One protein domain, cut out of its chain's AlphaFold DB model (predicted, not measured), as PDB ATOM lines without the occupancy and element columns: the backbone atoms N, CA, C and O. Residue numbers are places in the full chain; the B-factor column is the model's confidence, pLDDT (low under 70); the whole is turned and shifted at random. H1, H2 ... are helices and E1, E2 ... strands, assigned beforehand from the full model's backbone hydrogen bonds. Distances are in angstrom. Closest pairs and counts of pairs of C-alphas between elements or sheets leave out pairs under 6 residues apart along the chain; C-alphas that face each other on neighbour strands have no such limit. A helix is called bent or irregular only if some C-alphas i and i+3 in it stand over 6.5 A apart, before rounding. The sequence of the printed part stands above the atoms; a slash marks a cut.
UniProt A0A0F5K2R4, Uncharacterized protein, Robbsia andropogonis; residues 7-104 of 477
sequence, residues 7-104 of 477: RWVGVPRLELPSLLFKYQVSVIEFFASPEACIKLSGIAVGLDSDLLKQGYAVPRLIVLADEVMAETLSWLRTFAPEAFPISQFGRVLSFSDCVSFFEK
ATOM      1  N   ARG A   7     141.630  23.180 103.314       91.12
ATOM      2  CA  ARG A   7     142.285  23.674 102.102       91.12
ATOM      3  C   ARG A   7     143.780  23.442 102.226       91.12
ATOM      4  O   ARG A   7     144.395  23.913 103.178       91.12
ATOM      5  N   TRP A   8     144.343  22.704 101.276       92.81
ATOM      6  CA  TRP A   8     145.743  22.303 101.315       92.81
ATOM      7  C   TRP A   8     146.617  23.283 100.553       92.81
ATOM      8  O   TRP A   8     146.255  23.721  99.463       92.81
ATOM      9  N   VAL A   9     147.771  23.606 101.123       93.44
ATOM     10  CA  VAL A   9     148.763  24.502 100.531       93.44
ATOM     11  C   VAL A   9     150.121  23.819 100.581       93.44
ATOM     12  O   VAL A   9     150.521  23.317 101.632       93.44
ATOM     13  N   GLY A  10     150.818  23.787  99.445       93.19
ATOM     14  CA  GLY A  10     152.220  23.382  99.384       93.19
ATOM     15  C   GLY A  10     153.098  24.563  99.763       93.19
ATOM     16  O   GLY A  10     152.994  25.620  99.147       93.19
ATOM     17  N   VAL A  11     153.921  24.407 100.795       91.19
ATOM     18  CA  VAL A  11     154.734  25.503 101.338       91.19
ATOM     19  C   VAL A  11     156.205  25.105 101.304       91.19
ATOM     20  O   VAL A  11     156.547  24.046 101.826       91.19
ATOM     21  N   PRO A  12     157.103  25.897 100.703       91.38
ATOM     22  CA  PRO A  12     158.534  25.678 100.852       91.38
ATOM     23  C   PRO A  12     158.957  25.869 102.308       91.38
ATOM     24  O   PRO A  12     158.444  26.740 103.008       91.38
ATOM     25  N   ARG A  13     159.967  25.124 102.760       92.12
ATOM     26  CA  ARG A  13     160.489  25.227 104.134       92.12
ATOM     27  C   ARG A  13     160.770  26.664 104.596       92.12
ATOM     28  O   ARG A  13     160.436  27.007 105.724       92.12
ATOM     29  N   LEU A  14     161.367  27.485 103.729       91.50
ATOM     30  CA  LEU A  14     161.736  28.876 104.031       91.50
ATOM     31  C   LEU A  14     160.518  29.775 104.305       91.50
ATOM     32  O   LEU A  14     160.629  30.772 105.013       91.50
ATOM     33  N   GLU A  15     159.359  29.426 103.752       91.25
ATOM     34  CA  GLU A  15     158.129  30.213 103.860       91.25
ATOM     35  C   GLU A  15     157.224  29.735 104.999       91.25
ATOM     36  O   GLU A  15     156.322  30.467 105.415       91.25
ATOM     37  N   LEU A  16     157.480  28.541 105.549       91.44
ATOM     38  CA  LEU A  16     156.659  27.958 106.605       91.44
ATOM     39  C   LEU A  16     156.522  28.884 107.827       91.44
ATOM     40  O   LEU A  16     155.379  29.150 108.191       91.44
ATOM     41  N   PRO A  17     157.592  29.463 108.418       92.00
ATOM     42  CA  PRO A  17     157.441  30.374 109.558       92.00
ATOM     43  C   PRO A  17     156.507  31.547 109.248       92.00
ATOM     44  O   PRO A  17     155.625  31.877 110.036       92.00
ATOM     45  N   SER A  18     156.630  32.131 108.051       89.12
ATOM     46  CA  SER A  18     155.759  33.230 107.631       89.12
ATOM     47  C   SER A  18     154.290  32.818 107.608       89.12
ATOM     48  O   SER A  18     153.446  33.612 108.014       89.12
ATOM     49  N   LEU A  19     153.976  31.599 107.166       89.25
ATOM     50  CA  LEU A  19     152.610  31.078 107.184       89.25
ATOM     51  C   LEU A  19     152.104  30.804 108.607       89.25
ATOM     52  O   LEU A  19     150.934  31.042 108.886       89.25
ATOM     53  N   LEU A  20     152.965  30.321 109.505       89.00
ATOM     54  CA  LEU A  20     152.588  30.013 110.888       89.00
ATOM     55  C   LEU A  20     152.250  31.275 111.698       89.00
ATOM     56  O   LEU A  20     151.338  31.245 112.522       89.00
ATOM     57  N   PHE A  21     152.943  32.393 111.446       85.50
ATOM     58  CA  PHE A  21     152.712  33.659 112.155       85.50
ATOM     59  C   PHE A  21     151.681  34.580 111.496       85.50
ATOM     60  O   PHE A  21     151.096  35.429 112.173       85.50
ATOM     61  N   LYS A  22     151.473  34.480 110.178       76.75
ATOM     62  CA  LYS A  22     150.566  35.381 109.459       76.75
ATOM     63  C   LYS A  22     149.152  34.814 109.413       76.75
ATOM     64  O   LYS A  22     148.887  33.809 108.771       76.75
ATOM     65  N   TYR A  23     148.214  35.568 109.980       64.44
ATOM     66  CA  TYR A  23     146.779  35.291 109.863       64.44
ATOM     67  C   TYR A  23     146.211  35.572 108.464       64.44
ATOM     68  O   TYR A  23     145.134  35.085 108.135       64.44
ATOM     69  N   GLN A  24     146.915  36.354 107.642       62.38
ATOM     70  CA  GLN A  24     146.527  36.660 106.267       62.38
ATOM     71  C   GLN A  24     147.526  36.039 105.311       62.38
ATOM     72  O   GLN A  24     148.729  36.287 105.420       62.38
ATOM     73  N   VAL A  25     147.025  35.266 104.354       62.75
ATOM     74  CA  VAL A  25     147.890  34.624 103.375       62.75
ATOM     75  C   VAL A  25     147.443  34.991 101.981       62.75
ATOM     76  O   VAL A  25     146.310  34.743 101.579       62.75
ATOM     77  N   SER A  26     148.379  35.543 101.225       63.88
ATOM     78  CA  SER A  26     148.321  35.644  99.776       63.88
ATOM     79  C   SER A  26     148.727  34.296  99.158       63.88
ATOM     80  O   SER A  26     149.716  34.228  98.433       63.88
ATOM     81  N   VAL A  27     148.033  33.201  99.512       63.09
ATOM     82  CA  VAL A  27     148.274  31.896  98.873       63.09
ATOM     83  C   VAL A  27     147.704  31.955  97.469       63.09
ATOM     84  O   VAL A  27     146.533  32.283  97.288       63.09
ATOM     85  N   ILE A  28     148.538  31.618  96.492       62.97
ATOM     86  CA  ILE A  28     148.188  31.680  95.072       62.97
ATOM     87  C   ILE A  28     147.487  30.386  94.622       62.97
ATOM     88  O   ILE A  28     146.624  30.443  93.750       62.97
ATOM     89  N   GLU A  29     147.785  29.234  95.243       84.81
ATOM     90  CA  GLU A  29     147.256  27.933  94.819       84.81
ATOM     91  C   GLU A  29     146.858  27.019  95.993       84.81
ATOM     92  O   GLU A  29     147.626  26.798  96.931       84.81
ATOM     93  N   PHE A  30     145.640  26.472  95.919       89.06
ATOM     94  CA  PHE A  30     145.122  25.473  96.852       89.06
ATOM     95  C   PHE A  30     144.998  24.116  96.167       89.06
ATOM     96  O   PHE A  30     144.540  24.020  95.030       89.06
ATOM     97  N   PHE A  31     145.301  23.059  96.908       89.69
ATOM     98  CA  PHE A  31     145.254  21.686  96.430       89.69
ATOM     99  C   PHE A  31     144.115  20.901  97.082       89.69
ATOM    100  O   PHE A  31     143.619  21.229  98.165       89.69
ATOM    101  N   ALA A  32     143.699  19.833  96.403       86.00
ATOM    102  CA  ALA A  32     142.636  18.950  96.874       86.00
ATOM    103  C   ALA A  32     143.110  17.931  97.927       86.00
ATOM    104  O   ALA A  32     142.282  17.387  98.656       86.00
ATOM    105  N   SER A  33     144.415  17.650  98.003       90.00
ATOM    106  CA  SER A  33     144.980  16.640  98.900       90.00
ATOM    107  C   SER A  33     146.384  17.021  99.388       90.00
ATOM    108  O   SER A  33     147.102  17.736  98.682       90.00
ATOM    109  N   PRO A  34     146.812  16.507 100.560       91.50
ATOM    110  CA  PRO A  34     148.172  16.714 101.058       91.50
ATOM    111  C   PRO A  34     149.234  16.080 100.153       91.50
ATOM    112  O   PRO A  34     150.332  16.613 100.035       91.50
ATOM    113  N   GLU A  35     148.912  14.971  99.477       91.81
ATOM    114  CA  GLU A  35     149.837  14.283  98.568       91.81
ATOM    115  C   GLU A  35     150.284  15.189  97.410       91.81
ATOM    116  O   GLU A  35     151.465  15.210  97.059       91.81
ATOM    117  N   ALA A  36     149.359  15.964  96.830       90.25
ATOM    118  CA  ALA A  36     149.681  16.888  95.745       90.25
ATOM    119  C   ALA A  36     150.643  17.993  96.210       90.25
ATOM    120  O   ALA A  36     151.613  18.294  95.519       90.25
ATOM    121  N   CYS A  37     150.420  18.540  97.408       91.56
ATOM    122  CA  CYS A  37     151.306  19.531  98.017       91.56
ATOM    123  C   CYS A  37     152.702  18.966  98.302       91.56
ATOM    124  O   CYS A  37     153.706  19.605  97.998       91.56
ATOM    125  N   ILE A  38     152.772  17.756  98.863       92.31
ATOM    126  CA  ILE A  38     154.038  17.122  99.248       92.31
ATOM    127  C   ILE A  38     154.929  16.865  98.036       92.31
ATOM    128  O   ILE A  38     156.127  17.122  98.111       92.31
ATOM    129  N   LYS A  39     154.357  16.444  96.902       89.81
ATOM    130  CA  LYS A  39     155.118  16.257  95.654       89.81
ATOM    131  C   LYS A  39     155.757  17.548  95.134       89.81
ATOM    132  O   LYS A  39     156.745  17.468  94.413       89.81
ATOM    133  N   LEU A  40     155.196  18.708  95.474       88.06
ATOM    134  CA  LEU A  40     155.678  20.007  95.004       88.06
ATOM    135  C   LEU A  40     156.722  20.619  95.940       88.06
ATOM    136  O   LEU A  40     157.753  21.087  95.469       88.06
ATOM    137  N   SER A  41     156.459  20.637  97.249       88.75
ATOM    138  CA  SER A  41     157.278  21.390  98.213       88.75
ATOM    139  C   SER A  41     157.806  20.568  99.389       88.75
ATOM    140  O   SER A  41     158.558  21.093 100.208       88.75
ATOM    141  N   GLY A  42     157.391  19.306  99.524       92.69
ATOM    142  CA  GLY A  42     157.720  18.447 100.665       92.69
ATOM    143  C   GLY A  42     156.969  18.771 101.966       92.69
ATOM    144  O   GLY A  42     157.078  18.018 102.932       92.69
ATOM    145  N   ILE A  43     156.182  19.853 102.008       95.19
ATOM    146  CA  ILE A  43     155.403  20.270 103.185       95.19
ATOM    147  C   ILE A  43     154.000  20.676 102.738       95.19
ATOM    148  O   ILE A  43     153.838  21.592 101.929       95.19
ATOM    149  N   ALA A  44     152.984  20.027 103.301       95.12
ATOM    150  CA  ALA A  44     151.584  20.377 103.102       95.12
ATOM    151  C   ALA A  44     150.998  20.997 104.368       95.12
ATOM    152  O   ALA A  44     151.090  20.415 105.448       95.12
ATOM    153  N   VAL A  45     150.327  22.137 104.231       93.75
ATOM    154  CA  VAL A  45     149.605  22.784 105.330       93.75
ATOM    155  C   VAL A  45     148.112  22.776 105.027       93.75
ATOM    156  O   VAL A  45     147.662  23.317 104.019       93.75
ATOM    157  N   GLY A  46     147.348  22.129 105.901       92.88
ATOM    158  CA  GLY A  46     145.894  22.114 105.914       92.88
ATOM    159  C   GLY A  46     145.360  23.297 106.715       92.88
ATOM    160  O   GLY A  46     145.512  23.354 107.940       92.88
ATOM    161  N   LEU A  47     144.728  24.233 106.011       91.12
ATOM    162  CA  LEU A  47     144.073  25.403 106.583       91.12
ATOM    163  C   LEU A  47     142.590  25.121 106.836       91.12
ATOM    164  O   LEU A  47     141.926  24.443 106.047       91.12
ATOM    165  N   ASP A  48     142.073  25.680 107.927       88.19
ATOM    166  CA  ASP A  48     140.653  25.631 108.277       88.19
ATOM    167  C   ASP A  48     139.807  26.342 107.205       88.19
ATOM    168  O   ASP A  48     139.901  27.560 107.027       88.19
ATOM    169  N   SER A  49     138.986  25.582 106.473       86.31
ATOM    170  CA  SER A  49     138.198  26.113 105.354       86.31
ATOM    171  C   SER A  49     137.208  27.201 105.771       86.31
ATOM    172  O   SER A  49     136.882  28.061 104.951       86.31
ATOM    173  N   ASP A  50     136.698  27.168 107.002       86.44
ATOM    174  CA  ASP A  50     135.686  28.120 107.460       86.44
ATOM    175  C   ASP A  50     136.310  29.424 107.942       86.44
ATOM    176  O   ASP A  50     135.795  30.499 107.628       86.44
ATOM    177  N   LEU A  51     137.449  29.347 108.631       84.50
ATOM    178  CA  LEU A  51     138.219  30.538 108.999       84.50
ATOM    179  C   LEU A  51     138.838  31.209 107.773       84.50
ATOM    180  O   LEU A  51     138.842  32.437 107.683       84.50
ATOM    181  N   LEU A  52     139.254  30.421 106.780       85.06
ATOM    182  CA  LEU A  52     139.803  30.958 105.541       85.06
ATOM    183  C   LEU A  52     138.771  31.801 104.778       85.06
ATOM    184  O   LEU A  52     139.111  32.867 104.271       85.06
ATOM    185  N   LYS A  53     137.490  31.393 104.759       85.38
ATOM    186  CA  LYS A  53     136.389  32.204 104.192       85.38
ATOM    187  C   LYS A  53     136.206  33.542 104.914       85.38
ATOM    188  O   LYS A  53     135.702  34.486 104.318       85.38
ATOM    189  N   GLN A  54     136.597  33.615 106.184       84.94
ATOM    190  CA  GLN A  54     136.560  34.831 106.998       84.94
ATOM    191  C   GLN A  54     137.844  35.668 106.859       84.94
ATOM    192  O   GLN A  54     137.983  36.685 107.534       84.94
ATOM    193  N   GLY A  55     138.776  35.259 105.990       83.25
ATOM    194  CA  GLY A  55     140.053  35.936 105.766       83.25
ATOM    195  C   GLY A  55     141.165  35.539 106.740       83.25
ATOM    196  O   GLY A  55     142.217  36.173 106.725       83.25
ATOM    197  N   TYR A  56     140.953  34.503 107.562       83.25
ATOM    198  CA  TYR A  56     141.931  34.000 108.528       83.25
ATOM    199  C   TYR A  56     142.496  32.650 108.085       83.25
ATOM    200  O   TYR A  56     141.799  31.637 108.069       83.25
ATOM    201  N   ALA A  57     143.786  32.601 107.780       86.06
ATOM    202  CA  ALA A  57     144.488  31.353 107.530       86.06
ATOM    203  C   ALA A  57     145.049  30.807 108.844       86.06
ATOM    204  O   ALA A  57     146.079  31.262 109.331       86.06
ATOM    205  N   VAL A  58     144.356  29.833 109.426       87.25
ATOM    206  CA  VAL A  58     144.819  29.156 110.641       87.25
ATOM    207  C   VAL A  58     145.287  27.750 110.267       87.25
ATOM    208  O   VAL A  58     144.447  26.937 109.855       87.25
ATOM    209  N   PRO A  59     146.596  27.448 110.383       89.69
ATOM    210  CA  PRO A  59     147.110  26.093 110.240       89.69
ATOM    211  C   PRO A  59     146.443  25.164 111.254       89.69
ATOM    212  O   PRO A  59     146.359  25.470 112.439       89.69
ATOM    213  N   ARG A  60     145.937  24.023 110.788       89.94
ATOM    214  CA  ARG A  60     145.354  22.989 111.663       89.94
ATOM    215  C   ARG A  60     146.135  21.693 111.606       89.94
ATOM    216  O   ARG A  60     146.292  21.022 112.623       89.94
ATOM    217  N   LEU A  61     146.613  21.357 110.415       91.75
ATOM    218  CA  LEU A  61     147.347  20.138 110.140       91.75
ATOM    219  C   LEU A  61     148.541  20.469 109.248       91.75
ATOM    220  O   LEU A  61     148.392  21.145 108.236       91.75
ATOM    221  N   ILE A  62     149.719  20.002 109.620       94.12
ATOM    222  CA  ILE A  62     150.975  20.211 108.913       94.12
ATOM    223  C   ILE A  62     151.542  18.824 108.651       94.12
ATOM    224  O   ILE A  62     151.793  18.056 109.577       94.12
ATOM    225  N   VAL A  63     151.690  18.480 107.380       95.31
ATOM    226  CA  VAL A  63     152.169  17.172 106.948       95.31
ATOM    227  C   VAL A  63     153.522  17.354 106.285       95.31
ATOM    228  O   VAL A  63     153.652  18.101 105.315       95.31
ATOM    229  N   LEU A  64     154.526  16.674 106.823       96.44
ATOM    230  CA  LEU A  64     155.894  16.691 106.320       96.44
ATOM    231  C   LEU A  64     156.147  15.407 105.530       96.44
ATOM    232  O   LEU A  64     155.820  14.321 106.016       96.44
ATOM    233  N   ALA A  65     156.744  15.511 104.341       96.31
ATOM    234  CA  ALA A  65     157.253  14.327 103.655       96.31
ATOM    235  C   ALA A  65     158.311  13.651 104.536       96.31
ATOM    236  O   ALA A  65     159.130  14.332 105.163       96.31
ATOM    237  N   ASP A  66     158.280  12.321 104.590       94.94
ATOM    238  CA  ASP A  66     159.161  11.538 105.454       94.94
ATOM    239  C   ASP A  66     160.647  11.820 105.148       94.94
ATOM    240  O   ASP A  66     161.464  11.897 106.064       94.94
ATOM    241  N   GLU A  67     160.988  12.075 103.881       94.44
ATOM    242  CA  GLU A  67     162.360  12.291 103.406       94.44
ATOM    243  C   GLU A  67     162.942  13.649 103.821       94.44
ATOM    244  O   GLU A  67     164.134  13.753 104.106       94.44
ATOM    245  N   VAL A  68     162.115  14.699 103.868       93.62
ATOM    246  CA  VAL A  68     162.562  16.079 104.156       93.62
ATOM    247  C   VAL A  68     162.322  16.495 105.603       93.62
ATOM    248  O   VAL A  68     162.711  17.593 106.006       93.62
ATOM    249  N   MET A  69     161.670  15.647 106.400       94.25
ATOM    250  CA  MET A  69     161.261  15.964 107.767       94.25
ATOM    251  C   MET A  69     162.449  16.324 108.660       94.25
ATOM    252  O   MET A  69     162.444  17.386 109.278       94.25
ATOM    253  N   ALA A  70     163.481  15.477 108.705       94.75
ATOM    254  CA  ALA A  70     164.640  15.703 109.567       94.75
ATOM    255  C   ALA A  70     165.394  16.990 109.191       94.75
ATOM    256  O   ALA A  70     165.765  17.769 110.070       94.75
ATOM    257  N   GLU A  71     165.571  17.246 107.892       94.75
ATOM    258  CA  GLU A  71     166.199  18.474 107.393       94.75
ATOM    259  C   GLU A  71     165.346  19.705 107.733       94.75
ATOM    260  O   GLU A  71     165.864  20.726 108.185       94.75
ATOM    261  N   THR A  72     164.025  19.596 107.579       95.12
ATOM    262  CA  THR A  72     163.076  20.676 107.867       95.12
ATOM    263  C   THR A  72     163.064  21.049 109.342       95.12
ATOM    264  O   THR A  72     163.196  22.227 109.669       95.12
ATOM    265  N   LEU A  73     162.972  20.061 110.234       95.19
ATOM    266  CA  LEU A  73     162.996  20.280 111.680       95.19
ATOM    267  C   LEU A  73     164.339  20.856 112.149       95.19
ATOM    268  O   LEU A  73     164.361  21.791 112.947       95.19
ATOM    269  N   SER A  74     165.453  20.363 111.597       94.19
ATOM    270  CA  SER A  74     166.793  20.877 111.912       94.19
ATOM    271  C   SER A  74     166.964  22.330 111.470       94.19
ATOM    272  O   SER A  74     167.486  23.154 112.224       94.19
ATOM    273  N   TRP A  75     166.489  22.664 110.267       95.69
ATOM    274  CA  TRP A  75     166.530  24.029 109.751       95.69
ATOM    275  C   TRP A  75     165.666  24.971 110.593       95.69
ATOM    276  O   TRP A  75     166.146  26.031 110.973       95.69
ATOM    277  N   LEU A  76     164.434  24.578 110.939       94.06
ATOM    278  CA  LEU A  76     163.537  25.408 111.749       94.06
ATOM    279  C   LEU A  76     164.119  25.665 113.135       94.06
ATOM    280  O   LEU A  76     164.207  26.815 113.543       94.06
ATOM    281  N   ARG A  77     164.618  24.630 113.822       91.94
ATOM    282  CA  ARG A  77     165.261  24.813 115.132       91.94
ATOM    283  C   ARG A  77     166.469  25.760 115.068       91.94
ATOM    284  O   ARG A  77     166.721  26.471 116.032       91.94
ATOM    285  N   THR A  78     167.214  25.764 113.959       92.56
ATOM    286  CA  THR A  78     168.456  26.548 113.815       92.56
ATOM    287  C   THR A  78     168.210  27.982 113.340       92.56
ATOM    288  O   THR A  78     168.812  28.915 113.862       92.56
ATOM    289  N   PHE A  79     167.358  28.159 112.329       94.44
ATOM    290  CA  PHE A  79     167.207  29.419 111.592       94.44
ATOM    291  C   PHE A  79     165.873  30.130 111.842       94.44
ATOM    292  O   PHE A  79     165.755  31.297 111.481       94.44
ATOM    293  N   ALA A  80     164.892  29.453 112.441       93.50
ATOM    294  CA  ALA A  80     163.601  30.025 112.822       93.50
ATOM    295  C   ALA A  80     163.130  29.456 114.180       93.50
ATOM    296  O   ALA A  80     162.065  28.829 114.250       93.50
ATOM    297  N   PRO A  81     163.930  29.600 115.257       91.19
ATOM    298  CA  PRO A  81     163.633  29.008 116.562       91.19
ATOM    299  C   PRO A  81     162.285  29.462 117.136       91.19
ATOM    300  O   PRO A  81     161.658  28.716 117.878       91.19
ATOM    301  N   GLU A  82     161.796  30.643 116.760       90.56
ATOM    302  CA  GLU A  82     160.471  31.145 117.124       90.56
ATOM    303  C   GLU A  82     159.318  30.288 116.579       90.56
ATOM    304  O   GLU A  82     158.237  30.273 117.163       90.56
ATOM    305  N   ALA A  83     159.535  29.579 115.466       91.12
ATOM    306  CA  ALA A  83     158.554  28.697 114.839       91.12
ATOM    307  C   ALA A  83     158.663  27.241 115.325       91.12
ATOM    308  O   ALA A  83     157.874  26.392 114.904       91.12
ATOM    309  N   PHE A  84     159.645  26.933 116.179       91.44
ATOM    310  CA  PHE A  84     159.866  25.600 116.724       91.44
ATOM    311  C   PHE A  84     159.427  25.530 118.200       91.44
ATOM    312  O   PHE A  84     159.845  26.369 118.998       91.44
ATOM    313  N   PRO A  85     158.660  24.503 118.613       93.06
ATOM    314  CA  PRO A  85     158.135  23.391 117.828       93.06
ATOM    315  C   PRO A  85     156.935  23.814 116.979       93.06
ATOM    316  O   PRO A  85     156.075  24.582 117.410       93.06
ATOM    317  N   ILE A  86     156.839  23.235 115.788       93.12
ATOM    318  CA  ILE A  86     155.750  23.476 114.841       93.12
ATOM    319  C   ILE A  86     154.407  23.035 115.451       93.12
ATOM    320  O   ILE A  86     153.368  23.635 115.168       93.12
ATOM    321  N   SER A  87     154.424  22.032 116.340       92.31
ATOM    322  CA  SER A  87     153.220  21.553 117.034       92.31
ATOM    323  C   SER A  87     152.491  22.594 117.877       92.31
ATOM    324  O   SER A  87     151.336  22.368 118.228       92.31
ATOM    325  N   GLN A  88     153.112  23.738 118.174       89.31
ATOM    326  CA  GLN A  88     152.439  24.851 118.847       89.31
ATOM    327  C   GLN A  88     151.451  25.590 117.931       89.31
ATOM    328  O   GLN A  88     150.532  26.244 118.420       89.31
ATOM    329  N   PHE A  89     151.615  25.476 116.610       89.44
ATOM    330  CA  PHE A  89     150.787  26.164 115.617       89.44
ATOM    331  C   PHE A  89     149.700  25.268 115.015       89.44
ATOM    332  O   PHE A  89     148.701  25.769 114.508       89.44
ATOM    333  N   GLY A  90     149.876  23.948 115.056       89.69
ATOM    334  CA  GLY A  90     148.917  22.981 114.529       89.69
ATOM    335  C   GLY A  90     149.397  21.547 114.712       89.69
ATOM    336  O   GLY A  90     150.517  21.307 115.145       89.69
ATOM    337  N   ARG A  91     148.563  20.563 114.366       92.31
ATOM    338  CA  ARG A  91     148.958  19.150 114.435       92.31
ATOM    339  C   ARG A  91     150.011  18.846 113.380       92.31
ATOM    340  O   ARG A  91     149.772  19.106 112.209       92.31
ATOM    341  N   VAL A  92     151.130  18.247 113.771       93.50
ATOM    342  CA  VAL A  92     152.211  17.876 112.847       93.50
ATOM    343  C   VAL A  92     152.243  16.367 112.668       93.50
ATOM    344  O   VAL A  92     152.203  15.627 113.649       93.50
ATOM    345  N   LEU A  93     152.317  15.902 111.421       93.62
ATOM    346  CA  LEU A  93     152.417  14.484 111.080       93.62
ATOM    347  C   LEU A  93     153.444  14.249 109.983       93.62
ATOM    348  O   LEU A  93     153.669  15.099 109.122       93.62
ATOM    349  N   SER A  94     154.002  13.046 109.975       94.88
ATOM    350  CA  SER A  94     154.641  12.524 108.777       94.88
ATOM    351  C   SER A  94     153.596  12.203 107.708       94.88
ATOM    352  O   SER A  94     152.420  11.962 108.009       94.88
ATOM    353  N   PHE A  95     154.006  12.180 106.444       94.12
ATOM    354  CA  PHE A  95     153.119  11.767 105.364       94.12
ATOM    355  C   PHE A  95     152.663  10.315 105.536       94.12
ATOM    356  O   PHE A  95     151.466  10.031 105.443       94.12
ATOM    357  N   SER A  96     153.584   9.418 105.893       92.25
ATOM    358  CA  SER A  96     153.291   8.020 106.228       92.25
ATOM    359  C   SER A  96     152.227   7.854 107.331       92.25
ATOM    360  O   SER A  96     151.342   6.989 107.223       92.25
ATOM    361  N   ASP A  97     152.258   8.709 108.356       91.00
ATOM    362  CA  ASP A  97     151.262   8.759 109.429       91.00
ATOM    363  C   ASP A  97     149.929   9.304 108.931       91.00
ATOM    364  O   ASP A  97     148.879   8.727 109.217       91.00
ATOM    365  N   CYS A  98     149.955  10.384 108.148       89.62
ATOM    366  CA  CYS A  98     148.755  10.990 107.582       89.62
ATOM    367  C   CYS A  98     147.944   9.961 106.774       89.62
ATOM    368  O   CYS A  98     146.751   9.760 107.022       89.62
ATOM    369  N   VAL A  99     148.621   9.218 105.894       88.00
ATOM    370  CA  VAL A  99     148.025   8.130 105.104       88.00
ATOM    371  C   VAL A  99     147.506   7.004 106.007       88.00
ATOM    372  O   VAL A  99     146.407   6.478 105.801       88.00
ATOM    373  N   SER A 100     148.274   6.619 107.032       84.81
ATOM    374  CA  SER A 100     147.916   5.502 107.916       84.81
ATOM    375  C   SER A 100     146.712   5.801 108.813       84.81
ATOM    376  O   SER A 100     145.879   4.912 108.997       84.81
ATOM    377  N   PHE A 101     146.598   7.022 109.345       83.25
ATOM    378  CA  PHE A 101     145.558   7.396 110.308       83.25
ATOM    379  C   PHE A 101     144.297   7.974 109.655       83.25
ATOM    380  O   PHE A 101     143.198   7.739 110.156       83.25
ATOM    381  N   PHE A 102     144.412   8.697 108.535       78.12
ATOM    382  CA  PHE A 102     143.282   9.462 107.990       78.12
ATOM    383  C   PHE A 102     142.715   8.931 106.676       78.12
ATOM    384  O   PHE A 102     141.500   8.981 106.480       78.12
ATOM    385  N   GLU A 103     143.532   8.370 105.784       65.88
ATOM    386  CA  GLU A 103     143.031   7.929 104.473       65.88
ATOM    387  C   GLU A 103     142.304   6.578 104.533       65.88
ATOM    388  O   GLU A 103     141.339   6.345 103.800       65.88
ATOM    389  N   LYS A 104     142.701   5.697 105.462       56.91
ATOM    390  CA  LYS A 104     142.099   4.360 105.638       56.91
ATOM    391  C   LYS A 104     140.910   4.326 106.614       56.91
ATOM    392  O   LYS A 104     140.210   3.317 106.681       56.91
TER     393      LYS A 104
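Overview. This is residues 7 to 104 of the 477 residues of an uncharacterized protein of Robbsia andropogonis (UniProt A0A0F5K2R4). A small twisted four-stranded sheet forms the core, with H2 and H5 over one face and H1 over the other, while H4 and H3 sit beyond opposite ends of the strands. H5 stands up from the sheet at its E4 edge. The printed part has 98 residues with five named helices and four named strands, in the order E1 H1 H2 E2 H3 E3 H4 E4 H5; the sheet runs E1 E2 E3 E4 and is mixed. The class is mixed, helices and strands. The whole is compact, with a radius of gyration of the C-alphas of 12.5 A, and rounded, spanning 34 by 34 by 22 A.

Arrangement. The inner strands E2, residues 43 to 48, and E3, residues 59 to 64, are antiparallel neighbours, with N 46 and O 61 at 2.7 A. Edge strand E1, residues 7 to 10, is antiparallel to E2, with N 9 and O 45 at 2.9 A. Edge strand E4, residues 91 to 94, is parallel to E3, with N 62 and O 91 at 2.7 A. H2, residues 34 to 41, is on the sheet at a height of 4.7 A, only just over E2 with 3 of its 8 C-alphas; its closest C-alphas to E1 are those of Cys 37 and Gly 10, 4.2 A. H5, residues 95 to 103, is on the same face, over E4, and stands up from the sheet at 47 degrees. H1, residues 13 to 21, is on the opposite face at a height of 9.5 A, over E2 and along the strands, 14 degrees on the local plane. H4, residues 69 to 79, only grazes the sheet, and E3, H4, E4 form a strand-helix-strand unit, two parallel neighbour strands with a helix between, whose crossover is right-handed. H3, residues 49 to 53, only just on the sheet, grazes it with residues 49 to 52. Each O i to N i+4 pair is within hydrogen-bond range in H3, H4 and H5, against 3 of 5 in H1 and 3 of 4 in H2.

Along the chain. E1 begins at C-alpha 7, (142.285, 23.674, 102.102). E2 is 16.5 A long, E3 13.5 A and H4 15.2 A. H1, 14.0 A long, is irregular: C-alphas 14 and 17 are 7.2 A apart. H5 ends at C-alpha 103, (143.031, 7.929, 104.473).

Size, cuts and confidence. The C-alphas farthest apart, those of Phe 79 and Lys 104, are 36.0 A apart. The printed part has no cut. The links H1 to H2 and H4 to E4 are long. The model's pLDDT is under 70 at residues 23 to 28 and 103 to 104.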